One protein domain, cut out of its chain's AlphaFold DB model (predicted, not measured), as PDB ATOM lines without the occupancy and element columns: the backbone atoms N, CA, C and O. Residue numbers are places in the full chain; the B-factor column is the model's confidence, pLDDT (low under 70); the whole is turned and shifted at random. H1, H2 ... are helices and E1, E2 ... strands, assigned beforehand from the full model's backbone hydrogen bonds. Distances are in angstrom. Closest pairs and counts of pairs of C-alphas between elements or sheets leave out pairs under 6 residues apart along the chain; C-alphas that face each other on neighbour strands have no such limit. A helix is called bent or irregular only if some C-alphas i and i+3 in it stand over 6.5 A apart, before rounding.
ATOM      1  N   VAL A 137     136.310 187.327 130.195       93.56
ATOM      2  CA  VAL A 137     135.899 187.815 128.886       93.56
ATOM      3  C   VAL A 137     135.496 186.613 128.050       93.56
ATOM      4  O   VAL A 137     136.259 185.656 127.939       93.56
ATOM      5  N   ARG A 138     134.320 186.677 127.427       92.62
ATOM      6  CA  ARG A 138     133.854 185.668 126.467       92.62
ATOM      7  C   ARG A 138     133.274 186.356 125.241       92.62
ATOM      8  O   ARG A 138     132.470 187.272 125.385       92.62
ATOM      9  N   SER A 139     133.672 185.916 124.051       94.25
ATOM     10  CA  SER A 139     133.191 186.449 122.773       94.25
ATOM     11  C   SER A 139     132.109 185.549 122.189       94.25
ATOM     12  O   SER A 139     132.399 184.446 121.726       94.25
ATOM     13  N   PHE A 140     130.861 186.024 122.180       93.31
ATOM     14  CA  PHE A 140     129.745 185.279 121.591       93.31
ATOM     15  C   PHE A 140     129.886 185.179 120.071       93.31
ATOM     16  O   PHE A 140     129.552 184.153 119.486       93.31
ATOM     17  N   SER A 141     130.445 186.212 119.428       94.94
ATOM     18  CA  SER A 141     130.806 186.170 118.007       94.94
ATOM     19  C   SER A 141     131.746 185.007 117.691       94.94
ATOM     20  O   SER A 141     131.513 184.270 116.734       94.94
ATOM     21  N   PHE A 142     132.777 184.806 118.512       95.06
ATOM     22  CA  PHE A 142     133.719 183.708 118.322       95.06
ATOM     23  C   PHE A 142     133.128 182.343 118.687       95.06
ATOM     24  O   PHE A 142     133.389 181.365 117.988       95.06
ATOM     25  N   ASP A 143     132.295 182.261 119.727       93.19
ATOM     26  CA  ASP A 143     131.616 181.015 120.099       93.19
ATOM     27  C   ASP A 143     130.711 180.484 118.981       93.19
ATOM     28  O   ASP A 143     130.715 179.284 118.714       93.19
ATOM     29  N   LEU A 144     130.007 181.365 118.264       94.88
ATOM     30  CA  LEU A 144     129.223 180.972 117.090       94.88
ATOM     31  C   LEU A 144     130.105 180.433 115.958       94.88
ATOM     32  O   LEU A 144     129.752 179.446 115.317       94.88
ATOM     33  N   ILE A 145     131.271 181.036 115.720       96.31
ATOM     34  CA  ILE A 145     132.204 180.543 114.697       96.31
ATOM     35  C   ILE A 145     132.772 179.176 115.096       96.31
ATOM     36  O   ILE A 145     132.837 178.279 114.254       96.31
ATOM     37  N   LYS A 146     133.138 178.984 116.371       95.12
ATOM     38  CA  LYS A 146     133.571 177.679 116.897       95.12
ATOM     39  C   LYS A 146     132.483 176.622 116.755       95.12
ATOM     40  O   LYS A 146     132.796 175.514 116.332       95.12
ATOM     41  N   LEU A 147     131.229 176.961 117.060       94.12
ATOM     42  CA  LEU A 147     130.081 176.072 116.871       94.12
ATOM     43  C   LEU A 147     130.003 175.591 115.417       94.12
ATOM     44  O   LEU A 147     130.061 174.389 115.165       94.12
ATOM     45  N   LEU A 148     129.947 176.519 114.460       95.69
ATOM     46  CA  LEU A 148     129.826 176.176 113.040       95.69
ATOM     47  C   LEU A 148     131.041 175.388 112.530       95.69
ATOM     48  O   LEU A 148     130.883 174.416 111.791       95.69
ATOM     49  N   GLY A 149     132.253 175.761 112.951       96.31
ATOM     50  CA  GLY A 149     133.478 175.034 112.616       96.31
ATOM     51  C   GLY A 149     133.506 173.612 113.187       96.31
ATOM     52  O   GLY A 149     133.886 172.670 112.489       96.31
ATOM     53  N   ARG A 150     133.062 173.421 114.435       94.38
ATOM     54  CA  ARG A 150     132.964 172.091 115.050       94.38
ATOM     55  C   ARG A 150     131.951 171.224 114.309       94.38
ATOM     56  O   ARG A 150     132.299 170.116 113.924       94.38
ATOM     57  N   THR A 151     130.765 171.754 114.012       94.69
ATOM     58  CA  THR A 151     129.736 171.057 113.228       94.69
ATOM     59  C   THR A 151     130.254 170.604 111.857       94.69
ATOM     60  O   THR A 151     130.041 169.458 111.470       94.69
ATOM     61  N   LEU A 152     130.993 171.454 111.134       96.94
ATOM     62  CA  LEU A 152     131.611 171.069 109.858       96.94
ATOM     63  C   LEU A 152     132.687 169.986 110.027       96.94
ATOM     64  O   LEU A 152     132.818 169.113 109.174       96.94
ATOM     65  N   THR A 153     133.443 170.022 111.125       96.94
ATOM     66  CA  THR A 153     134.459 169.002 111.437       96.94
ATOM     67  C   THR A 153     133.818 167.654 111.785       96.94
ATOM     68  O   THR A 153     134.274 166.614 111.313       96.94
ATOM     69  N   GLU A 154     132.735 167.660 112.568       94.56
ATOM     70  CA  GLU A 154     131.941 166.466 112.882       94.56
ATOM     71  C   GLU A 154     131.356 165.859 111.599       94.56
ATOM     72  O   GLU A 154     131.511 164.664 111.356       94.56
ATOM     73  N   ALA A 155     130.774 166.697 110.735       96.25
ATOM     74  CA  ALA A 155     130.267 166.294 109.426       96.25
ATOM     75  C   ALA A 155     131.376 165.705 108.532       96.25
ATOM     76  O   ALA A 155     131.190 164.655 107.924       96.25
ATOM     77  N   GLY A 156     132.552 166.338 108.481       96.88
ATOM     78  CA  GLY A 156     133.691 165.834 107.712       96.88
ATOM     79  C   GLY A 156     134.206 164.486 108.214       96.88
ATOM     80  O   GLY A 156     134.540 163.626 107.409       96.88
ATOM     81  N   THR A 157     134.212 164.281 109.532       95.75
ATOM     82  CA  THR A 157     134.620 163.014 110.162       95.75
ATOM     83  C   THR A 157     133.602 161.901 109.904       95.75
ATOM     84  O   THR A 157     133.983 160.765 109.640       95.75
ATOM     85  N   ALA A 158     132.303 162.211 109.922       94.69
ATOM     86  CA  ALA A 158     131.250 161.230 109.649       94.69
ATOM     87  C   ALA A 158     131.323 160.652 108.225       94.69
ATOM     88  O   ALA A 158     130.890 159.526 107.995       94.69
ATOM     89  N   LEU A 159     131.913 161.385 107.275       95.44
ATOM     90  CA  LEU A 159     132.140 160.925 105.900       95.44
ATOM     91  C   LEU A 159     133.274 159.896 105.768       95.44
ATOM     92  O   LEU A 159     133.520 159.402 104.668       95.44
ATOM     93  N   HIS A 160     133.949 159.536 106.859       92.75
ATOM     94  CA  HIS A 160     134.905 158.432 106.898       92.75
ATOM     95  C   HIS A 160     134.172 157.101 107.117       92.75
ATOM     96  O   HIS A 160     134.153 156.555 108.217       92.75
ATOM     97  N   PHE A 161     133.549 156.564 106.067       90.31
ATOM     98  CA  PHE A 161     132.989 155.204 106.095       90.31
ATOM     99  C   PHE A 161     134.059 154.159 105.752       90.31
ATOM    100  O   PHE A 161     135.197 154.517 105.472       90.31
ATOM    101  N   GLN A 162     133.727 152.862 105.826       86.12
ATOM    102  CA  GLN A 162     134.628 151.742 105.515       86.12
ATOM    103  C   GLN A 162     134.125 150.935 104.312       86.12
ATOM    104  O   GLN A 162     132.940 150.597 104.244       86.12
ATOM    105  N   LEU A 163     135.035 150.583 103.400       85.50
ATOM    106  CA  LEU A 163     134.795 149.567 102.374       85.50
ATOM    107  C   LEU A 163     134.991 148.171 102.960       85.50
ATOM    108  O   LEU A 163     135.877 147.947 103.784       85.50
ATOM    109  N   THR A 164     134.193 147.229 102.478       88.56
ATOM    110  CA  THR A 164     134.322 145.805 102.784       88.56
ATOM    111  C   THR A 164     134.262 144.990 101.496       88.56
ATOM    112  O   THR A 164     133.910 145.504 100.431       88.56
ATOM    113  N   ASP A 165     134.556 143.694 101.588       87.19
ATOM    114  CA  ASP A 165     134.435 142.776 100.448       87.19
ATOM    115  C   ASP A 165     132.975 142.573  99.996       87.19
ATOM    116  O   ASP A 165     132.718 142.058  98.908       87.19
ATOM    117  N   ASN A 166     132.001 142.997 100.811       88.44
ATOM    118  CA  ASN A 166     130.584 142.964 100.480       88.44
ATOM    119  C   ASN A 166     130.097 144.358 100.049       88.44
ATOM    120  O   ASN A 166     130.063 145.311 100.833       88.44
ATOM    121  N   VAL A 167     129.660 144.461  98.792       84.19
ATOM    122  CA  VAL A 167     129.160 145.713  98.204       84.19
ATOM    123  C   VAL A 167     127.941 146.257  98.953       84.19
ATOM    124  O   VAL A 167     127.862 147.464  99.159       84.19
ATOM    125  N   PHE A 168     127.024 145.400  99.408       87.81
ATOM    126  CA  PHE A 168     125.842 145.837 100.156       87.81
ATOM    127  C   PHE A 168     126.237 146.453 101.498       87.81
ATOM    128  O   PHE A 168     125.824 147.564 101.803       87.81
ATOM    129  N   THR A 169     127.145 145.808 102.235       89.75
ATOM    130  CA  THR A 169     127.681 146.360 103.488       89.75
ATOM    131  C   THR A 169     128.412 147.685 103.267       89.75
ATOM    132  O   THR A 169     128.283 148.608 104.064       89.75
ATOM    133  N   SER A 170     129.162 147.813 102.171       89.88
ATOM    134  CA  SER A 170     129.835 149.070 101.821       89.88
ATOM    135  C   SER A 170     128.842 150.196 101.504       89.88
ATOM    136  O   SER A 170     129.071 151.343 101.890       89.88
ATOM    137  N   ILE A 171     127.731 149.879 100.830       90.12
ATOM    138  CA  ILE A 171     126.634 150.823 100.576       90.12
ATOM    139  C   ILE A 171     125.973 151.234 101.893       90.12
ATOM    140  O   ILE A 171     125.805 152.428 102.126       90.12
ATOM    141  N   ASP A 172     125.665 150.283 102.773       91.06
ATOM    142  CA  ASP A 172     125.061 150.571 104.078       91.06
ATOM    143  C   ASP A 172     125.961 151.483 104.919       91.06
ATOM    144  O   ASP A 172     125.496 152.474 105.482       91.06
ATOM    145  N   ASN A 173     127.272 151.221 104.932       92.31
ATOM    146  CA  ASN A 173     128.254 152.081 105.591       92.31
ATOM    147  C   ASN A 173     128.240 153.509 105.023       92.31
ATOM    148  O   ASN A 173     128.265 154.472 105.788       92.31
ATOM    149  N   ALA A 174     128.162 153.659 103.697       93.06
ATOM    150  CA  ALA A 174     128.083 154.966 103.045       93.06
ATOM    151  C   ALA A 174     126.791 155.716 103.406       93.06
ATOM    152  O   ALA A 174     126.825 156.905 103.722       93.06
ATOM    153  N   VAL A 175     125.649 155.026 103.394       94.44
ATOM    154  CA  VAL A 175     124.346 155.600 103.760       94.44
ATOM    155  C   VAL A 175     124.337 156.035 105.226       94.44
ATOM    156  O   VAL A 175     123.885 157.137 105.538       94.44
ATOM    157  N   ASN A 176     124.884 155.210 106.121       92.94
ATOM    158  CA  ASN A 176     125.017 155.540 107.536       92.94
ATOM    159  C   ASN A 176     125.903 156.773 107.745       92.94
ATOM    160  O   ASN A 176     125.481 157.701 108.432       92.94
ATOM    161  N   ALA A 177     127.050 156.846 107.069       94.81
ATOM    162  CA  ALA A 177     127.915 158.025 107.086       94.81
ATOM    163  C   ALA A 177     127.201 159.299 106.609       94.81
ATOM    164  O   ALA A 177     127.321 160.352 107.234       94.81
ATOM    165  N   MET A 178     126.409 159.225 105.534       95.69
ATOM    166  CA  MET A 178     125.620 160.368 105.053       95.69
ATOM    167  C   MET A 178     124.561 160.810 106.069       95.69
ATOM    168  O   MET A 178     124.371 162.009 106.282       95.69
ATOM    169  N   ASN A 179     123.896 159.862 106.731       93.88
ATOM    170  CA  ASN A 179     122.922 160.161 107.781       93.88
ATOM    171  C   ASN A 179     123.586 160.777 109.021       93.88
ATOM    172  O   ASN A 179     123.060 161.743 109.573       93.88
ATOM    173  N   ASP A 180     124.751 160.274 109.426       93.00
ATOM    174  CA  ASP A 180     125.520 160.817 110.550       93.00
ATOM    175  C   ASP A 180     126.038 162.229 110.242       93.00
ATOM    176  O   ASP A 180     125.945 163.127 111.080       93.00
ATOM    177  N   THR A 181     126.474 162.462 109.001       95.88
ATOM    178  CA  THR A 181     126.841 163.792 108.489       95.88
ATOM    179  C   THR A 181     125.655 164.755 108.569       95.88
ATOM    180  O   THR A 181     125.780 165.870 109.077       95.88
ATOM    181  N   ALA A 182     124.480 164.325 108.102       96.50
ATOM    182  CA  ALA A 182     123.260 165.122 108.150       96.50
ATOM    183  C   ALA A 182     122.822 165.442 109.589       96.50
ATOM    184  O   ALA A 182     122.381 166.556 109.871       96.50
ATOM    185  N   MET A 183     122.959 164.484 110.504       92.69
ATOM    186  CA  MET A 183     122.644 164.665 111.920       92.69
ATOM    187  C   MET A 183     123.584 165.681 112.581       92.69
ATOM    188  O   MET A 183     123.107 166.603 113.239       92.69
ATOM    189  N   ALA A 184     124.895 165.579 112.339       92.00
ATOM    190  CA  ALA A 184     125.877 166.532 112.859       92.00
ATOM    191  C   ALA A 184     125.585 167.978 112.415       92.00
ATOM    192  O   ALA A 184     125.693 168.909 113.209       92.00
ATOM    193  N   LEU A 185     125.171 168.166 111.159       95.56
ATOM    194  CA  LEU A 185     124.800 169.476 110.618       95.56
ATOM    195  C   LEU A 185     123.540 170.061 111.282       95.56
ATOM    196  O   LEU A 185     123.523 171.247 111.611       95.56
ATOM    197  N   ARG A 186     122.520 169.230 111.528       93.00
ATOM    198  CA  ARG A 186     121.242 169.639 112.148       93.00
ATOM    199  C   ARG A 186     121.367 170.013 113.627       93.00
ATOM    200  O   ARG A 186     120.597 170.837 114.119       93.00
ATOM    201  N   ASP A 187     122.354 169.460 114.330       89.00
ATOM    202  CA  ASP A 187     122.629 169.787 115.736       89.00
ATOM    203  C   ASP A 187     122.921 171.289 115.953       89.00
ATOM    204  O   ASP A 187     122.653 171.830 117.031       89.00
ATOM    205  N   ALA A 188     123.429 171.994 114.932       91.38
ATOM    206  CA  ALA A 188     123.837 173.395 115.050       91.38
ATOM    207  C   ALA A 188     122.692 174.333 115.474       91.38
ATOM    208  O   ALA A 188     122.922 175.270 116.243       91.38
ATOM    209  N   ALA A 189     121.459 174.080 115.021       89.44
ATOM    210  CA  ALA A 189     120.302 174.917 115.347       89.44
ATOM    211  C   ALA A 189     119.971 174.893 116.847       89.44
ATOM    212  O   ALA A 189     119.697 175.935 117.449       89.44
ATOM    213  N   VAL A 190     120.035 173.712 117.467       89.06
ATOM    214  CA  VAL A 190     119.779 173.535 118.904       89.06
ATOM    215  C   VAL A 190     120.848 174.257 119.719       89.06
ATOM    216  O   VAL A 190     120.539 174.967 120.677       89.06
ATOM    217  N   GLU A 191     122.110 174.142 119.317       89.31
ATOM    218  CA  GLU A 191     123.212 174.804 120.013       89.31
ATOM    219  C   GLU A 191     123.187 176.324 119.875       89.31
ATOM    220  O   GLU A 191     123.465 177.027 120.849       89.31
ATOM    221  N   LEU A 192     122.775 176.851 118.719       91.44
ATOM    222  CA  LEU A 192     122.573 178.288 118.546       91.44
ATOM    223  C   LEU A 192     121.562 178.836 119.566       91.44
ATOM    224  O   LEU A 192     121.774 179.914 120.128       91.44
ATOM    225  N   GLN A 193     120.484 178.098 119.847       89.88
ATOM    226  CA  GLN A 193     119.503 178.515 120.853       89.88
ATOM    227  C   GLN A 193     120.116 178.591 122.256       89.88
ATOM    228  O   GLN A 193     119.793 179.513 123.008       89.88
ATOM    229  N   LEU A 194     121.012 177.663 122.606       86.56
ATOM    230  CA  LEU A 194     121.730 177.692 123.883       86.56
ATOM    231  C   LEU A 194     122.655 178.911 123.970       86.56
ATOM    232  O   LEU A 194     122.625 179.620 124.975       86.56
ATOM    233  N   VAL A 195     123.399 179.213 122.899       87.75
ATOM    234  CA  VAL A 195     124.252 180.411 122.834       87.75
ATOM    235  C   VAL A 195     123.411 181.679 122.994       87.75
ATOM    236  O   VAL A 195     123.730 182.520 123.829       87.75
ATOM    237  N   ARG A 196     122.288 181.799 122.273       89.19
ATOM    238  CA  ARG A 196     121.401 182.975 122.332       89.19
ATOM    239  C   ARG A 196     120.821 183.221 123.726       89.19
ATOM    240  O   ARG A 196     120.658 184.372 124.120       89.19
ATOM    241  N   ARG A 197     120.528 182.163 124.490       86.44
ATOM    242  CA  ARG A 197     120.041 182.274 125.879       86.44
ATOM    243  C   ARG A 197     121.092 182.827 126.842       86.44
ATOM    244  O   ARG A 197     120.723 183.367 127.877       86.44
ATOM    245  N   ALA A 198     122.376 182.700 126.512       82.69
ATOM    246  CA  ALA A 198     123.478 183.187 127.338       82.69
ATOM    247  C   ALA A 198     123.852 184.658 127.065       82.69
ATOM    248  O   ALA A 198     124.813 185.157 127.649       82.69
ATOM    249  N   VAL A 199     123.133 185.348 126.174       87.00
ATOM    250  CA  VAL A 199     123.495 186.668 125.636       87.00
ATOM    251  C   VAL A 199     122.612 187.763 126.255       87.00
ATOM    252  O   VAL A 199     121.424 187.521 126.475       87.00
ATOM    253  N   PRO A 200     123.141 188.981 126.509       88.00
ATOM    254  CA  PRO A 200     122.340 190.107 126.989       88.00
ATOM    255  C   PRO A 200     121.113 190.389 126.102       88.00
ATOM    256  O   PRO A 200     121.242 190.372 124.872       88.00
ATOM    257  N   PRO A 201     119.957 190.778 126.681       88.50
ATOM    258  CA  PRO A 201     118.756 191.130 125.914       88.50
ATOM    259  C   PRO A 201     118.997 192.196 124.834       88.50
ATOM    260  O   PRO A 201     118.410 192.128 123.755       88.50
ATOM    261  N   ALA A 202     119.920 193.133 125.083       90.56
ATOM    262  CA  ALA A 202     120.320 194.181 124.141       90.56
ATOM    263  C   ALA A 202     120.809 193.646 122.784       90.56
ATOM    264  O   ALA A 202     120.699 194.330 121.768       90.56
ATOM    265  N   PHE A 203     121.342 192.422 122.748       91.69
ATOM    266  CA  PHE A 203     121.889 191.812 121.538       91.69
ATOM    267  C   PHE A 203     120.976 190.742 120.939       91.69
ATOM    268  O   PHE A 203     121.349 190.123 119.946       91.69
ATOM    269  N   ALA A 204     119.768 190.540 121.476       86.50
ATOM    270  CA  ALA A 204     118.858 189.479 121.036       86.50
ATOM    271  C   ALA A 204     118.488 189.540 119.539       86.50
ATOM    272  O   ALA A 204     118.094 188.518 118.975       86.50
ATOM    273  N   ASN A 205     118.629 190.717 118.919       87.12
ATOM    274  CA  ASN A 205     118.366 190.985 117.501       87.12
ATOM    275  C   ASN A 205     119.627 191.432 116.735       87.12
ATOM    276  O   ASN A 205     119.518 192.078 115.691       87.12
ATOM    277  N   ALA A 206     120.826 191.156 117.256       91.00
ATOM    278  CA  ALA A 206     122.062 191.511 116.567       91.00
ATOM    279  C   ALA A 206     122.124 190.822 115.184       91.00
ATOM    280  O   ALA A 206     121.804 189.631 115.100       91.00
ATOM    281  N   PRO A 207     122.575 191.515 114.113       92.06
ATOM    282  CA  PRO A 207     122.705 190.931 112.771       92.06
ATOM    283  C   PRO A 207     123.486 189.613 112.753       92.06
ATOM    284  O   PRO A 207     123.143 188.709 112.002       92.06
ATOM    285  N   LEU A 208     124.450 189.475 113.666       93.50
ATOM    286  CA  LEU A 208     125.211 188.254 113.912       93.50
ATOM    287  C   LEU A 208     124.339 186.990 113.996       93.50
ATOM    288  O   LEU A 208     124.685 185.977 113.395       93.50
ATOM    289  N   TYR A 209     123.224 187.033 114.733       93.31
ATOM    290  CA  TYR A 209     122.360 185.860 114.906       93.31
ATOM    291  C   TYR A 209     121.590 185.536 113.634       93.31
ATOM    292  O   TYR A 209     121.464 184.369 113.288       93.31
ATOM    293  N   LYS A 210     121.143 186.559 112.900       93.88
ATOM    294  CA  LYS A 210     120.481 186.379 111.605       93.88
ATOM    295  C   LYS A 210     121.435 185.766 110.576       93.88
ATOM    296  O   LYS A 210     121.046 184.870 109.832       93.88
ATOM    297  N   ASP A 211     122.683 186.227 110.549       95.44
ATOM    298  CA  ASP A 211     123.713 185.679 109.664       95.44
ATOM    299  C   ASP A 211     124.047 184.225 110.043       95.44
ATOM    300  O   ASP A 211     124.180 183.372 109.165       95.44
ATOM    301  N   ALA A 212     124.109 183.912 111.344       96.38
ATOM    302  CA  ALA A 212     124.284 182.544 111.830       96.38
ATOM    303  C   ALA A 212     123.095 181.636 111.462       96.38
ATOM    304  O   ALA A 212     123.313 180.530 110.976       96.38
ATOM    305  N   GLU A 213     121.853 182.101 111.621       96.25
ATOM    306  CA  GLU A 213     120.643 181.376 111.204       96.25
ATOM    307  C   GLU A 213     120.649 181.091 109.695       96.25
ATOM    308  O   GLU A 213     120.309 179.987 109.279       96.25
ATOM    309  N   ALA A 214     121.102 182.039 108.868       97.50
ATOM    310  CA  ALA A 214     121.233 181.827 107.427       97.50
ATOM    311  C   ALA A 214     122.284 180.756 107.075       97.50
ATOM    312  O   ALA A 214     122.096 179.997 106.124       97.50
ATOM    313  N   ILE A 215     123.384 180.672 107.833       98.31
ATOM    314  CA  ILE A 215     124.384 179.606 107.666       98.31
ATOM    315  C   ILE A 215     123.826 178.255 108.133       98.31
ATOM    316  O   ILE A 215     124.027 177.249 107.457       98.31
ATOM    317  N   ILE A 216     123.089 178.216 109.241       97.69
ATOM    318  CA  ILE A 216     122.476 176.980 109.749       97.69
ATOM    319  C   ILE A 216     121.382 176.474 108.804       97.69
ATOM    320  O   ILE A 216     121.321 175.279 108.539       97.69
ATOM    321  N   ALA A 217     120.595 177.358 108.192       98.19
ATOM    322  CA  ALA A 217     119.649 176.963 107.150       98.19
ATOM    323  C   ALA A 217     120.355 176.293 105.953       98.19
ATOM    324  O   ALA A 217     119.828 175.351 105.360       98.19
ATOM    325  N   LEU A 218     121.576 176.731 105.615       98.38
ATOM    326  CA  LEU A 218     122.403 176.029 104.630       98.38
ATOM    327  C   LEU A 218     122.900 174.680 105.146       98.38
ATOM    328  O   LEU A 218     122.925 173.730 104.369       98.38
ATOM    329  N   PHE A 219     123.262 174.562 106.425       98.38
ATOM    330  CA  PHE A 219     123.597 173.267 107.025       98.38
ATOM    331  C   PHE A 219     122.418 172.294 106.938       98.38
ATOM    332  O   PHE A 219     122.624 171.151 106.539       98.38
ATOM    333  N   ASP A 220     121.191 172.748 107.198       98.19
ATOM    334  CA  ASP A 220     119.981 171.933 107.060       98.19
ATOM    335  C   ASP A 220     119.742 171.491 105.609       98.19
ATOM    336  O   ASP A 220     119.465 170.318 105.353       98.19
ATOM    337  N   ALA A 221     119.916 172.394 104.640       98.50
ATOM    338  CA  ALA A 221     119.779 172.073 103.218       98.50
ATOM    339  C   ALA A 221     120.870 171.099 102.721       98.50
ATOM    340  O   ALA A 221     120.617 170.216 101.893       98.50
ATOM    341  N   ILE A 222     122.097 171.236 103.230       98.50
ATOM    342  CA  ILE A 222     123.210 170.308 102.990       98.50
ATOM    343  C   ILE A 222     122.888 168.942 103.610       98.50
ATOM    344  O   ILE A 222     123.011 167.920 102.932       98.50
ATOM    345  N   ALA A 223     122.416 168.914 104.857       98.38
ATOM    346  CA  ALA A 223     122.009 167.704 105.565       98.38
ATOM    347  C   ALA A 223     120.898 166.955 104.822       98.38
ATOM    348  O   ALA A 223     120.977 165.744 104.627       98.38
ATOM    349  N   GLU A 224     119.876 167.672 104.352       98.38
ATOM    350  CA  GLU A 224     118.816 167.092 103.530       98.38
ATOM    351  C   GLU A 224     119.371 166.484 102.237       98.38
ATOM    352  O   GLU A 224     118.968 165.385 101.852       98.38
ATOM    353  N   SER A 225     120.332 167.152 101.597       98.38
ATOM    354  CA  SER A 225     120.969 166.633 100.386       98.38
ATOM    355  C   SER A 225     121.707 165.317 100.666       98.38
ATOM    356  O   SER A 225     121.540 164.368  99.905       98.38
ATOM    357  N   PHE A 226     122.442 165.203 101.780       98.12
ATOM    358  CA  PHE A 226     123.072 163.940 102.192       98.12
ATOM    359  C   PHE A 226     122.055 162.818 102.423       98.12
ATOM    360  O   PHE A 226     122.242 161.718 101.904       98.12
ATOM    361  N   VAL A 227     120.955 163.099 103.130       97.94
ATOM    362  CA  VAL A 227     119.879 162.116 103.354       97.94
ATOM    363  C   VAL A 227     119.287 161.641 102.025       97.94
ATOM    364  O   VAL A 227     119.077 160.444 101.832       97.94
ATOM    365  N   ARG A 228     119.044 162.558 101.079       98.19
ATOM    366  CA  ARG A 228     118.522 162.208  99.750       98.19
ATOM    367  C   ARG A 228     119.519 161.377  98.944       98.19
ATOM    368  O   ARG A 228     119.109 160.382  98.350       98.19
ATOM    369  N   ILE A 229     120.810 161.726  98.965       97.50
ATOM    370  CA  ILE A 229     121.866 160.928  98.321       97.50
ATOM    371  C   ILE A 229     121.861 159.509  98.900       97.50
ATOM    372  O   ILE A 229     121.723 158.556  98.133       97.50
ATOM    373  N   GLY A 230     121.910 159.360 100.227       95.56
ATOM    374  CA  GLY A 230     121.887 158.055 100.892       95.56
ATOM    375  C   GLY A 230     120.637 157.237 100.548       95.56
ATOM    376  O   GLY A 230     120.740 156.066 100.193       95.56
ATOM    377  N   GLY A 231     119.458 157.866 100.552       95.31
ATOM    378  CA  GLY A 231     118.199 157.214 100.183       95.31
ATOM    379  C   GLY A 231     118.132 156.769  98.717       95.31
ATOM    380  O   GLY A 231     117.572 155.721  98.416       95.31
ATOM    381  N   THR A 232     118.715 157.532  97.788       96.69
ATOM    382  CA  THR A 232     118.805 157.108  96.378       96.69
ATOM    383  C   THR A 232     119.856 156.022  96.156       96.69
ATOM    384  O   THR A 232     119.647 155.132  95.331       96.69
ATOM    385  N   LEU A 233     120.955 156.058  96.913       93.12
ATOM    386  CA  LEU A 233     122.020 155.063  96.854       93.12
ATOM    387  C   LEU A 233     121.537 153.691  97.343       93.12
ATOM    388  O   LEU A 233     121.818 152.690  96.688       93.12
ATOM    389  N   SER A 234     120.769 153.640  98.435       91.94
ATOM    390  CA  SER A 234     120.280 152.381  99.023       91.94
ATOM    391  C   SER A 234     119.361 151.579  98.096       91.94
ATOM    392  O   SER A 234     119.307 150.355  98.187       91.94
ATOM    393  N   ILE A 235     118.675 152.247  97.165       91.81
ATOM    394  CA  ILE A 235     117.819 151.609  96.150       91.81
ATOM    395  C   ILE A 235     118.505 151.467  94.782       91.81
ATOM    396  O   ILE A 235     117.858 151.093  93.806       91.81
ATOM    397  N   GLY A 236     119.798 151.801  94.677       88.50
ATOM    398  CA  GLY A 236     120.569 151.706  93.434       88.50
ATOM    399  C   GLY A 236     120.209 152.745  92.360       88.50
ATOM    400  O   GLY A 236     120.525 152.547  91.186       88.50
ATOM    401  N   ASN A 237     119.558 153.858  92.718       94.00
ATOM    402  CA  ASN A 237     119.206 154.927  91.778       94.00
ATOM    403  C   ASN A 237     120.365 155.925  91.595       94.00
ATOM    404  O   ASN A 237     120.367 157.022  92.156       94.00
ATOM    405  N   PHE A 238     121.346 155.559  90.769       91.62
ATOM    406  CA  PHE A 238     122.548 156.371  90.539       91.62
ATOM    407  C   PHE A 238     122.306 157.700  89.799       91.62
ATOM    408  O   PHE A 238     123.083 158.637  89.973       91.62
ATOM    409  N   ASP A 239     121.246 157.819  88.991       94.19
ATOM    410  CA  ASP A 239     120.886 159.115  88.393       94.19
ATOM    411  C   ASP A 239     120.362 160.079  89.469       94.19
ATOM    412  O   ASP A 239     120.786 161.234  89.515       94.19
ATOM    413  N   GLY A 240     119.536 159.578  90.396       96.38
ATOM    414  CA  GLY A 240     119.088 160.335  91.566       96.38
ATOM    415  C   GLY A 240     120.236 160.723  92.505       96.38
ATOM    416  O   GLY A 240     120.261 161.848  93.004       96.38
ATOM    417  N   VAL A 241     121.226 159.842  92.698       95.62
ATOM    418  CA  VAL A 241     122.453 160.160  93.458       95.62
ATOM    419  C   VAL A 241     123.154 161.382  92.863       95.62
ATOM    420  O   VAL A 241     123.489 162.314  93.593       95.62
ATOM    421  N   LEU A 242     123.346 161.413  91.541       97.62
ATOM    422  CA  LEU A 242     124.018 162.525  90.865       97.62
ATOM    423  C   LEU A 242     123.214 163.822  90.924       97.62
ATOM    424  O   LEU A 242     123.791 164.876  91.180       97.62
ATOM    425  N   GLU A 243     121.897 163.761  90.719       98.06
ATOM    426  CA  GLU A 243     121.022 164.931  90.836       98.06
ATOM    427  C   GLU A 243     121.145 165.579  92.224       98.06
ATOM    428  O   GLU A 243     121.418 166.777  92.338       98.06
ATOM    429  N   ASN A 244     121.045 164.774  93.287       98.19
ATOM    430  CA  ASN A 244     121.175 165.268  94.656       98.19
ATOM    431  C   ASN A 244     122.608 165.716  94.986       98.19
ATOM    432  O   ASN A 244     122.784 166.673  95.742       98.19
ATOM    433  N   ALA A 245     123.635 165.112  94.378       98.06
ATOM    434  CA  ALA A 245     125.013 165.585  94.501       98.06
ATOM    435  C   ALA A 245     125.193 166.991  93.895       98.06
ATOM    436  O   ALA A 245     125.825 167.848  94.508       98.06
ATOM    437  N   PHE A 246     124.590 167.295  92.742       98.38
ATOM    438  CA  PHE A 246     124.639 168.654  92.183       98.38
ATOM    439  C   PHE A 246     123.909 169.684  93.059       98.38
ATOM    440  O   PHE A 246     124.382 170.817  93.194       98.38
ATOM    441  N   ILE A 247     122.797 169.298  93.694       98.50
ATOM    442  CA  ILE A 247     122.090 170.147  94.666       98.50
ATOM    443  C   ILE A 247     122.981 170.420  95.884       98.50
ATOM    444  O   ILE A 247     123.172 171.583  96.248       98.50
ATOM    445  N   LEU A 248     123.591 169.375  96.455       98.50
ATOM    446  CA  LEU A 248     124.551 169.485  97.556       98.50
ATOM    447  C   LEU A 248     125.688 170.455  97.204       98.50
ATOM    448  O   LEU A 248     125.971 171.390  97.954       98.50
ATOM    449  N   ARG A 249     126.287 170.296  96.018       98.44
ATOM    450  CA  ARG A 249     127.346 171.183  95.521       98.44
ATOM    451  C   ARG A 249     126.915 172.649  95.525       98.44
ATOM    452  O   ARG A 249     127.685 173.510  95.939       98.44
ATOM    453  N   ARG A 250     125.699 172.953  95.063       98.62
ATOM    454  CA  ARG A 250     125.184 174.330  95.022       98.62
ATOM    455  C   ARG A 250     125.095 174.938  96.424       98.62
ATOM    456  O   ARG A 250     125.518 176.077  96.602       98.62
ATOM    457  N   HIS A 251     124.604 174.188  97.410       98.62
ATOM    458  CA  HIS A 251     124.543 174.666  98.796       98.62
ATOM    459  C   HIS A 251     125.941 174.851  99.404       98.62
ATOM    460  O   HIS A 251     126.179 175.841 100.090       98.62
ATOM    461  N   LEU A 252     126.896 173.966  99.094       98.19
ATOM    462  CA  LEU A 252     128.298 174.123  99.507       98.19
ATOM    463  C   LEU A 252     128.949 175.377  98.889       98.19
ATOM    464  O   LEU A 252     129.704 176.075  99.566       98.19
ATOM    465  N   VAL A 253     128.632 175.700  97.627       98.56
ATOM    466  CA  VAL A 253     129.066 176.955  96.986       98.56
ATOM    467  C   VAL A 253     128.490 178.154  97.725       98.56
ATOM    468  O   VAL A 253     129.245 179.063  98.067       98.56
ATOM    469  N   GLU A 254     127.190 178.150  98.017       98.44
ATOM    470  CA  GLU A 254     126.561 179.248  98.749       98.44
ATOM    471  C   GLU A 254     127.170 179.422 100.147       98.44
ATOM    472  O   GLU A 254     127.476 180.544 100.548       98.44
ATOM    473  N   LEU A 255     127.427 178.318 100.858       98.25
ATOM    474  CA  LEU A 255     128.099 178.331 102.154       98.25
ATOM    475  C   LEU A 255     129.496 178.956 102.060       98.25
ATOM    476  O   LEU A 255     129.835 179.806 102.880       98.25
ATOM    477  N   SER A 256     130.285 178.600 101.039       98.12
ATOM    478  CA  SER A 256     131.640 179.142 100.839       98.12
ATOM    479  C   SER A 256     131.680 180.661 100.613       98.12
ATOM    480  O   SER A 256     132.726 181.287 100.772       98.12
ATOM    481  N   GLN A 257     130.544 181.262 100.253       97.75
ATOM    482  CA  GLN A 257     130.402 182.700 100.021       97.75
ATOM    483  C   GLN A 257     129.915 183.460 101.263       97.75
ATOM    484  O   GLN A 257     129.878 184.691 101.244       97.75
ATOM    485  N   LYS A 258     129.533 182.762 102.342       97.38
ATOM    486  CA  LYS A 258     129.059 183.406 103.573       97.38
ATOM    487  C   LYS A 258     130.207 184.014 104.378       97.38
ATOM    488  O   LYS A 258     131.382 183.648 104.271       97.38
ATOM    489  N   THR A 259     129.825 184.943 105.245       94.88
ATOM    490  CA  THR A 259     130.683 185.517 106.277       94.88
ATOM    491  C   THR A 259     129.930 185.549 107.597       94.88
ATOM    492  O   THR A 259     128.730 185.808 107.590       94.88
ATOM    493  N   LEU A 260     130.627 185.375 108.717       94.56
ATOM    494  CA  LEU A 260     130.064 185.554 110.055       94.56
ATOM    495  C   LEU A 260     131.019 186.391 110.905       94.56
ATOM    496  O   LEU A 260     132.198 186.062 110.995       94.56
ATOM    497  N   ALA A 261     130.529 187.486 111.495       90.31
ATOM    498  CA  ALA A 261     131.350 188.440 112.255       90.31
ATOM    499  C   ALA A 261     132.617 188.919 111.500       90.31
ATOM    500  O   ALA A 261     133.666 189.165 112.090       90.31
ATOM    501  N   GLY A 262     132.540 189.026 110.168       87.75
ATOM    502  CA  GLY A 262     133.676 189.394 109.312       87.75
ATOM    503  C   GLY A 262     134.675 188.264 109.011       87.75
ATOM    504  O   GLY A 262     135.644 188.504 108.287       87.75
ATOM    505  N   THR A 263     134.441 187.049 109.512       93.19
ATOM    506  CA  THR A 263     135.196 185.835 109.166       93.19
ATOM    507  C   THR A 263     134.600 185.200 107.915       93.19
ATOM    508  O   THR A 263     133.387 185.004 107.834       93.19
ATOM    509  N   SER A 264     135.441 184.888 106.928       94.88
ATOM    510  CA  SER A 264     135.004 184.342 105.637       94.88
ATOM    511  C   SER A 264     134.968 182.816 105.629       94.88
ATOM    512  O   SER A 264     135.889 182.174 106.124       94.88
ATOM    513  N   PHE A 265     133.947 182.244 104.984       97.75
ATOM    514  CA  PHE A 265     133.839 180.805 104.717       97.75
ATOM    515  C   PHE A 265     134.525 180.386 103.402       97.75
ATOM    516  O   PHE A 265     134.457 179.221 103.013       97.75
ATOM    517  N   ALA A 266     135.259 181.294 102.747       97.56
ATOM    518  CA  ALA A 266     136.000 181.022 101.516       97.56
ATOM    519  C   ALA A 266     136.965 179.816 101.571       97.56
ATOM    520  O   ALA A 266     137.102 179.165 100.533       97.56
ATOM    521  N   PRO A 267     137.591 179.442 102.714       97.88
ATOM    522  CA  PRO A 267     138.395 178.219 102.788       97.88
ATOM    523  C   PRO A 267     137.666 176.958 102.302       97.88
ATOM    524  O   PRO A 267     138.303 176.080 101.738       97.88
ATOM    525  N   MET A 268     136.331 176.910 102.400       96.75
ATOM    526  CA  MET A 268     135.494 175.805 101.906       96.75
ATOM    527  C   MET A 268     135.615 175.534 100.396       96.75
ATOM    528  O   MET A 268     135.167 174.490  99.919       96.75
ATOM    529  N   GLN A 269     136.207 176.448  99.620       95.25
ATOM    530  CA  GLN A 269     136.456 176.242  98.192       95.25
ATOM    531  C   GLN A 269     137.370 175.044  97.905       95.25
ATOM    532  O   GLN A 269     137.196 174.389  96.878       95.25
ATOM    533  N   SER A 270     138.299 174.707  98.804       94.75
ATOM    534  CA  SER A 270     139.115 173.500  98.640       94.75
ATOM    535  C   SER A 270     138.263 172.231  98.752       94.75
ATOM    536  O   SER A 270     138.426 171.310  97.951       94.75
ATOM    537  N   ALA A 271     137.302 172.198  99.682       96.44
ATOM    538  CA  ALA A 271     136.386 171.070  99.846       96.44
ATOM    539  C   ALA A 271     135.481 170.905  98.615       96.44
ATOM    540  O   ALA A 271     135.264 169.789  98.150       96.44
ATOM    541  N   LEU A 272     135.030 172.009  98.012       96.62
ATOM    542  CA  LEU A 272     134.285 171.980  96.747       96.62
ATOM    543  C   LEU A 272     135.065 171.302  95.612       96.62
ATOM    544  O   LEU A 272     134.479 170.520  94.869       96.62
ATOM    545  N   ALA A 273     136.375 171.536  95.509       94.88
ATOM    546  CA  ALA A 273     137.204 170.882  94.496       94.88
ATOM    547  C   ALA A 273     137.280 169.355  94.699       94.88
ATOM    548  O   ALA A 273     137.251 168.600  93.726       94.88
ATOM    549  N   GLN A 274     137.326 168.882  95.951       97.19
ATOM    550  CA  GLN A 274     137.247 167.445  96.247       97.19
ATOM    551  C   GLN A 274     135.861 166.880  95.929       97.19
ATOM    552  O   GLN A 274     135.740 165.789  95.371       97.19
ATOM    553  N   PHE A 275     134.805 167.640  96.213       98.06
ATOM    554  CA  PHE A 275     133.444 167.220  95.906       98.06
ATOM    555  C   PHE A 275     133.162 167.166  94.393       98.06
ATOM    556  O   PHE A 275     132.459 166.274  93.920       98.06
ATOM    557  N   ASP A 276     133.780 168.041  93.599       98.19
ATOM    558  CA  ASP A 276     133.730 167.962  92.134       98.19
ATOM    559  C   ASP A 276     134.330 166.645  91.615       98.19
ATOM    560  O   ASP A 276     133.801 166.038  90.677       98.19
ATOM    561  N   ARG A 277     135.377 166.135  92.278       97.81
ATOM    562  CA  ARG A 277     135.943 164.812  91.989       97.81
ATOM    563  C   ARG A 277     134.990 163.676  92.368       97.81
ATOM    564  O   ARG A 277     134.872 162.722  91.602       97.81
ATOM    565  N   VAL A 278     134.291 163.789  93.499       97.00
ATOM    566  CA  VAL A 278     133.236 162.840  93.903       97.00
ATOM    567  C   VAL A 278     132.155 162.749  92.824       97.00
ATOM    568  O   VAL A 278     131.827 161.653  92.377       97.00
ATOM    569  N   ILE A 279     131.646 163.887  92.342       98.19
ATOM    570  CA  ILE A 279     130.631 163.923  91.278       98.19
ATOM    571  C   ILE A 279     131.152 163.268  89.993       98.19
ATOM    572  O   ILE A 279     130.440 162.476  89.372       98.19
ATOM    573  N   ALA A 280     132.387 163.579  89.590       97.75
ATOM    574  CA  ALA A 280     132.986 163.012  88.383       97.75
ATOM    575  C   ALA A 280     133.093 161.479  88.455       97.75
ATOM    576  O   ALA A 280     132.670 160.792  87.525       97.75
ATOM    577  N   LEU A 281     133.584 160.945  89.578       96.50
ATOM    578  CA  LEU A 281     133.725 159.503  89.794       96.50
ATOM    579  C   LEU A 281     132.369 158.801  89.941       96.50
ATOM    580  O   LEU A 281     132.187 157.709  89.411       96.50
ATOM    581  N   ALA A 282     131.388 159.432  90.592       95.38
ATOM    582  CA  ALA A 282     130.028 158.902  90.677       95.38
ATOM    583  C   ALA A 282     129.373 158.804  89.290       95.38
ATOM    584  O   ALA A 282     128.693 157.821  88.984       95.38
ATOM    585  N   LYS A 283     129.616 159.797  88.426       96.81
ATOM    586  CA  LYS A 283     129.133 159.802  87.042       96.81
ATOM    587  C   LYS A 283     129.773 158.681  86.232       96.81
ATOM    588  O   LYS A 283     129.064 157.946  85.550       96.81
ATOM    589  N   GLU A 284     131.089 158.534  86.341       96.00
ATOM    590  CA  GLU A 284     131.828 157.466  85.676       96.00
ATOM    591  C   GLU A 284     131.355 156.080  86.135       96.00
ATOM    592  O   GLU A 284     131.051 155.229  85.300       96.00
ATOM    593  N   LEU A 285     131.210 155.866  87.448       93.12
ATOM    594  CA  LEU A 285     130.731 154.600  87.999       93.12
ATOM    595  C   LEU A 285     129.335 154.253  87.475       93.12
ATOM    596  O   LEU A 285     129.107 153.127  87.037       93.12
ATOM    597  N   ARG A 286     128.412 155.220  87.462       94.44
ATOM    598  CA  ARG A 286     127.081 155.036  86.876       94.44
ATOM    599  C   ARG A 286     127.168 154.608  85.409       94.44
ATOM    600  O   ARG A 286     126.460 153.688  85.004       94.44
ATOM    601  N   ASP A 287     127.993 155.277  84.609       95.38
ATOM    602  CA  ASP A 287     128.108 154.985  83.179       95.38
ATOM    603  C   ASP A 287     128.682 153.571  82.952       95.38
ATOM    604  O   ASP A 287     128.174 152.827  82.110       95.38
ATOM    605  N   LEU A 288     129.658 153.146  83.765       93.81
ATOM    606  CA  LEU A 288     130.186 151.774  83.765       93.81
ATOM    607  C   LEU A 288     129.138 150.736  84.193       93.81
ATOM    608  O   LEU A 288     129.076 149.653  83.611       93.81
ATOM    609  N   LEU A 289     128.290 151.046  85.178       89.00
ATOM    610  CA  LEU A 289     127.166 150.185  85.581       89.00
ATOM    611  C   LEU A 289     126.103 150.066  84.477       89.00
ATOM    612  O   LEU A 289     125.435 149.040  84.376       89.00
ATOM    613  N   LYS A 290     125.991 151.075  83.605       92.56
ATOM    614  CA  LYS A 290     125.148 151.061  82.397       92.56
ATOM    615  C   LYS A 290     125.824 150.415  81.175       92.56
ATOM    616  O   LYS A 290     125.218 150.373  80.106       92.56
ATOM    617  N   GLY A 291     127.045 149.892  81.313       91.44
ATOM    618  CA  GLY A 291     127.741 149.130  80.268       91.44
ATOM    619  C   GLY A 291     128.823 149.889  79.494       91.44
ATOM    620  O   GLY A 291     129.335 149.353  78.504       91.44
ATOM    621  N   ALA A 292     129.202 151.103  79.918       93.12
ATOM    622  CA  ALA A 292     130.374 151.783  79.366       93.12
ATOM    623  C   ALA A 292     131.650 150.936  79.556       93.12
ATOM    624  O   ALA A 292     131.773 150.167  80.508       93.12
ATOM    625  N   GLN A 293     132.602 151.070  78.630       89.62
ATOM    626  CA  GLN A 293     133.859 150.314  78.612       89.62
ATOM    627  C   GLN A 293     135.040 151.211  79.010       89.62
ATOM    628  O   GLN A 293     134.976 152.427  78.842       89.62
ATOM    629  N   GLY A 294     136.141 150.614  79.476       85.06
ATOM    630  CA  GLY A 294     137.435 151.300  79.626       85.06
ATOM    631  C   GLY A 294     138.083 151.195  81.006       85.06
ATOM    632  O   GLY A 294     139.309 151.216  81.087       85.06
ATOM    633  N   ARG A 295     137.304 151.033  82.084       93.38
ATOM    634  CA  ARG A 295     137.814 150.869  83.459       93.38
ATOM    635  C   ARG A 295     136.970 149.875  84.256       93.38
ATOM    636  O   ARG A 295     135.820 149.614  83.918       93.38
ATOM    637  N   SER A 296     137.556 149.303  85.308       92.88
ATOM    638  CA  SER A 296     136.846 148.394  86.214       92.88
ATOM    639  C   SER A 296     135.879 149.164  87.115       92.88
ATOM    640  O   SER A 296     136.280 150.134  87.760       92.88
ATOM    641  N   GLN A 297     134.632 148.690  87.225       89.94
ATOM    642  CA  GLN A 297     133.626 149.234  88.149       89.94
ATOM    643  C   GLN A 297     134.145 149.269  89.593       89.94
ATOM    644  O   GLN A 297     133.988 150.271  90.285       89.94
ATOM    645  N   TYR A 298     134.826 148.202  90.024       88.38
ATOM    646  CA  TYR A 298     135.410 148.110  91.362       88.38
ATOM    647  C   TYR A 298     136.482 149.184  91.595       88.38
ATOM    648  O   TYR A 298     136.477 149.844  92.629       88.38
ATOM    649  N   GLN A 299     137.366 149.416  90.617       91.69
ATOM    650  CA  GLN A 299     138.410 150.441  90.737       91.69
ATOM    651  C   GLN A 299     137.811 151.846  90.879       91.69
ATOM    652  O   GLN A 299     138.217 152.598  91.762       91.69
ATOM    653  N   VAL A 300     136.814 152.185  90.054       93.62
ATOM    654  CA  VAL A 300     136.145 153.493  90.131       93.62
ATOM    655  C   VAL A 300     135.368 153.645  91.442       93.62
ATOM    656  O   VAL A 300     135.379 154.724  92.026       93.62
ATOM    657  N   ALA A 301     134.752 152.575  91.954       89.62
ATOM    658  CA  ALA A 301     134.081 152.594  93.253       89.62
ATOM    659  C   ALA A 301     135.053 152.869  94.416       89.62
ATOM    660  O   ALA A 301     134.754 153.693  95.281       89.62
ATOM    661  N   VAL A 302     136.236 152.242  94.415       91.06
ATOM    662  CA  VAL A 302     137.290 152.505  95.412       91.06
ATOM    663  C   VAL A 302     137.781 153.954  95.329       91.06
ATOM    664  O   VAL A 302     137.946 154.619  96.349       91.06
ATOM    665  N   GLU A 303     137.986 154.480  94.122       94.88
ATOM    666  CA  GLU A 303     138.382 155.880  93.941       94.88
ATOM    667  C   GLU A 303     137.302 156.863  94.391       94.88
ATOM    668  O   GLU A 303     137.628 157.866  95.025       94.88
ATOM    669  N   LEU A 304     136.029 156.579  94.094       93.44
ATOM    670  CA  LEU A 304     134.892 157.384  94.538       93.44
ATOM    671  C   LEU A 304     134.844 157.461  96.063       93.44
ATOM    672  O   LEU A 304     134.702 158.543  96.631       93.44
ATOM    673  N   PHE A 305     135.004 156.321  96.724       90.62
ATOM    674  CA  PHE A 305     135.056 156.239  98.174       90.62
ATOM    675  C   PHE A 305     136.220 157.059  98.750       90.62
ATOM    676  O   PHE A 305     136.018 157.903  99.620       90.62
ATOM    677  N   ASN A 306     137.429 156.895  98.205       92.62
ATOM    678  CA  ASN A 306     138.590 157.678  98.631       92.62
ATOM    679  C   ASN A 306     138.381 159.185  98.406       92.62
ATOM    680  O   ASN A 306     138.855 159.999  99.197       92.62
ATOM    681  N   ALA A 307     137.656 159.571  97.350       95.38
ATOM    682  CA  ALA A 307     137.295 160.961  97.100       95.38
ATOM    683  C   ALA A 307     136.301 161.510  98.140       95.38
ATOM    684  O   ALA A 307     136.427 162.672  98.522       95.38
ATOM    685  N   PHE A 308     135.365 160.698  98.647       93.25
ATOM    686  CA  PHE A 308     134.495 161.088  99.765       93.25
ATOM    687  C   PHE A 308     135.283 161.309 101.058       93.25
ATOM    688  O   PHE A 308     135.096 162.338 101.707       93.25
ATOM    689  N   THR A 309     136.210 160.407 101.391       94.69
ATOM    690  CA  THR A 309     137.115 160.578 102.541       94.69
ATOM    691  C   THR A 309     137.939 161.860 102.407       94.69
ATOM    692  O   THR A 309     137.980 162.672 103.329       94.69
ATOM    693  N   ALA A 310     138.524 162.103 101.228       97.06
ATOM    694  CA  ALA A 310     139.289 163.319 100.954       97.06
ATOM    695  C   ALA A 310     138.431 164.593 101.046       97.06
ATOM    696  O   ALA A 310     138.903 165.629 101.520       97.06
ATOM    697  N   PHE A 311     137.168 164.528 100.621       98.00
ATOM    698  CA  PHE A 311     136.210 165.614 100.800       98.00
ATOM    699  C   PHE A 311     135.921 165.878 102.287       98.00
ATOM    700  O   PHE A 311     135.980 167.033 102.708       98.00
ATOM    701  N   GLY A 312     135.689 164.835 103.088       97.62
ATOM    702  CA  GLY A 312     135.507 164.947 104.540       97.62
ATOM    703  C   GLY A 312     136.724 165.547 105.258       97.62
ATOM    704  O   GLY A 312     136.586 166.445 106.093       97.62
ATOM    705  N   ASP A 313     137.934 165.138 104.871       98.06
ATOM    706  CA  ASP A 313     139.185 165.696 105.401       98.06
ATOM    707  C   ASP A 313     139.341 167.185 105.087       98.06
ATOM    708  O   ASP A 313     139.757 167.981 105.937       98.06
ATOM    709  N   GLU A 314     139.015 167.576 103.855       98.19
ATOM    710  CA  GLU A 314     139.099 168.961 103.405       98.19
ATOM    711  C   GLU A 314     138.015 169.839 104.040       98.19
ATOM    712  O   GLU A 314     138.284 170.995 104.374       98.19
ATOM    713  N   LEU A 315     136.826 169.288 104.294       97.50
ATOM    714  CA  LEU A 315     135.772 169.942 105.067       97.50
ATOM    715  C   LEU A 315     136.270 170.282 106.483       97.50
ATOM    716  O   LEU A 315     136.226 171.439 106.907       97.50
ATOM    717  N   SER A 316     136.861 169.301 107.170       98.19
ATOM    718  CA  SER A 316     137.471 169.466 108.496       98.19
ATOM    719  C   SER A 316     138.676 170.416 108.493       98.19
ATOM    720  O   SER A 316     138.934 171.135 109.463       98.19
ATOM    721  N   ARG A 317     139.473 170.437 107.418       98.38
ATOM    722  CA  ARG A 317     140.590 171.387 107.258       98.38
ATOM    723  C   ARG A 317     140.085 172.817 107.064       98.38
ATOM    724  O   ARG A 317     140.571 173.720 107.741       98.38
ATOM    725  N   SER A 318     139.088 173.004 106.203       98.19
ATOM    726  CA  SER A 318     138.452 174.297 105.931       98.19
ATOM    727  C   SER A 318     137.829 174.884 107.194       98.19
ATOM    728  O   SER A 318     138.060 176.047 107.520       98.19
ATOM    729  N   ALA A 319     137.114 174.056 107.959       97.94
ATOM    730  CA  ALA A 319     136.519 174.444 109.230       97.94
ATOM    731  C   ALA A 319     137.563 174.947 110.240       97.94
ATOM    732  O   ALA A 319     137.398 176.016 110.831       97.94
ATOM    733  N   ARG A 320     138.684 174.227 110.389       97.94
ATOM    734  CA  ARG A 320     139.802 174.657 111.245       97.94
ATOM    735  C   ARG A 320     140.410 175.978 110.781       97.94
ATOM    736  O   ARG A 320     140.684 176.828 111.623       97.94
ATOM    737  N   ALA A 321     140.577 176.178 109.474       98.12
ATOM    738  CA  ALA A 321     141.094 177.431 108.926       98.12
ATOM    739  C   ALA A 321     140.165 178.625 109.226       98.12
ATOM    740  O   ALA A 321     140.647 179.685 109.616       98.12
ATOM    741  N   ILE A 322     138.843 178.442 109.115       98.06
ATOM    742  CA  ILE A 322     137.839 179.465 109.463       98.06
ATOM    743  C   ILE A 322     137.947 179.851 110.945       98.06
ATOM    744  O   ILE A 322     137.998 181.035 111.281       98.06
ATOM    745  N   VAL A 323     138.026 178.861 111.842       98.06
ATOM    746  CA  VAL A 323     138.151 179.104 113.290       98.06
ATOM    747  C   VAL A 323     139.478 179.792 113.627       98.06
ATOM    748  O   VAL A 323     139.493 180.737 114.416       98.06
ATOM    749  N   GLN A 324     140.584 179.371 113.008       97.25
ATOM    750  CA  GLN A 324     141.900 179.991 113.198       97.25
ATOM    751  C   GLN A 324     141.929 181.448 112.718       97.25
ATOM    752  O   GLN A 324     142.468 182.311 113.414       97.25
ATOM    753  N   ASP A 325     141.320 181.745 111.564       95.69
ATOM    754  CA  ASP A 325     141.208 183.114 111.056       95.69
ATOM    755  C   ASP A 325     140.424 184.001 112.032       95.69
ATOM    756  O   ASP A 325     140.905 185.070 112.413       95.69
ATOM    757  N   ALA A 326     139.275 183.523 112.518       95.75
ATOM    758  CA  ALA A 326     138.477 184.230 113.517       95.75
ATOM    759  C   ALA A 326     139.260 184.491 114.812       95.75
ATOM    760  O   ALA A 326     139.275 185.613 115.316       95.75
ATOM    761  N   GLN A 327     139.974 183.480 115.316       95.88
ATOM    762  CA  GLN A 327     140.785 183.597 116.526       95.88
ATOM    763  C   GLN A 327     141.911 184.630 116.369       95.88
ATOM    764  O   GLN A 327     142.203 185.381 117.301       95.88
ATOM    765  N   SER A 328     142.538 184.705 115.192       94.06
ATOM    766  CA  SER A 328     143.616 185.666 114.920       94.06
ATOM    767  C   SER A 328     143.145 187.129 114.909       94.06
ATOM    768  O   SER A 328     143.942 188.038 115.145       94.06
ATOM    769  N   ARG A 329     141.848 187.352 114.664       90.75
ATOM    770  CA  ARG A 329     141.208 188.673 114.545       90.75
ATOM    771  C   ARG A 329     140.450 189.099 115.801       90.75
ATOM    772  O   ARG A 329     139.915 190.208 115.817       90.75
ATOM    773  N   LEU A 330     140.395 188.231 116.809       94.06
ATOM    774  CA  LEU A 330     139.669 188.453 118.053       94.06
ATOM    775  C   LEU A 330     140.236 189.652 118.819       94.06
ATOM    776  O   LEU A 330     141.459 189.807 118.917       94.06
TER     777      LEU A 330
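What this domain is: This is residues 137 to 330 of the 439 residues of the protein "Cellulose 1,4-beta-cellobiosidase" of uncultured Acetothermia bacterium (UniProt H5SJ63). Six helices lie side by side in a long up-and-down bundle, and seen end-on they form a closed ring in which H1, H2, H3, H4, H5 and H6 follow one another and H6 comes back beside H1. H1 and H4 are the short staves of this rod, H2 and H6 the long ones, and the short strand E1 leads into H1 at one end. The printed part has 194 residues, with one named strand followed by six named helices, E1 H1 H2 H3 H4 H5 H6, and the class is mostly helix. The whole is a compact rod with a radius of gyration of the C-alphas of 18.1 A and spans of 63 by 27 by 25 A.

Where its parts are: The longest helix by residues is H6, residues 297 to 328, which measures 46.3 A from C-alpha 297 at (133.626, 149.234, 88.149) to C-alpha 328 at (143.616, 185.666, 114.920). H5 is residues 266 to 289, 35.8 A; it is neither bent nor irregular, but only just: C-alphas 267 and 270 are 6.3 A apart. H1 is residues 140 to 158, 26.9 A, and E1 before it is residues 137 to 139, 6.8 A, beginning at C-alpha 137 at (135.899, 187.815, 128.886). H2, residues 167 to 197, measures 46.8 A; it too is neither bent nor irregular, but only just, with C-alphas 186 and 189 at 6.2 A. H3 is residues 207 to 234, 41.0 A, and H4 is residues 238 to 256, 26.6 A.

How they stand to each other: H6 touches H1, opposite ways at a shallow tilt of 14 degrees, and their closest C-alphas, those of Gly 156 and Gly 312, are 3.8 A apart. H6 also touches H5 at a shallow tilt of 10 degrees, closest at the C-alphas of Ala 271 and Glu 314, 4.9 A; the two are a helical hairpin. Four more helical hairpins complete the bundle, up and down, each helix running against the one before it. In H1 and H2 the closest C-alphas are those of Ala 155 and Thr 181, 4.3 A; in H2 and H3 those of Ala 182 and Ala 223, 3.9 A; in H3 and H4 those of Ile 229 and Val 241, 5.0 A; in H4 and H5 those of Ser 256 and Ala 266, 4.8 A. H1 and H3 are close but not clearly touching, with the C-alphas of Ser 141 and Leu 208 at 7.2 A. H2 and H6 are near each other, while H3 and H6 are apart. E1 and H1 meet only through their link, and E1 pairs with no named strand. Every O i to N i+4 pair is within hydrogen-bond range in H1, H3, H4 and H6; in H2 it is 24 of 27 and in H5 18 of 20.

The domain as a whole: The two C-alphas farthest apart, those of Ala 202 and Gln 293, are 64.7 A from each other. The printed part has no cut and no long link; the links E1 to H1 and H3 to H4 are tight. Within the link from H4 to H5, residues 259 to 260 pair with residues 263 to 264, antiparallel. The mean pLDDT of the printed part is 94.2, and no printed residue is under 70.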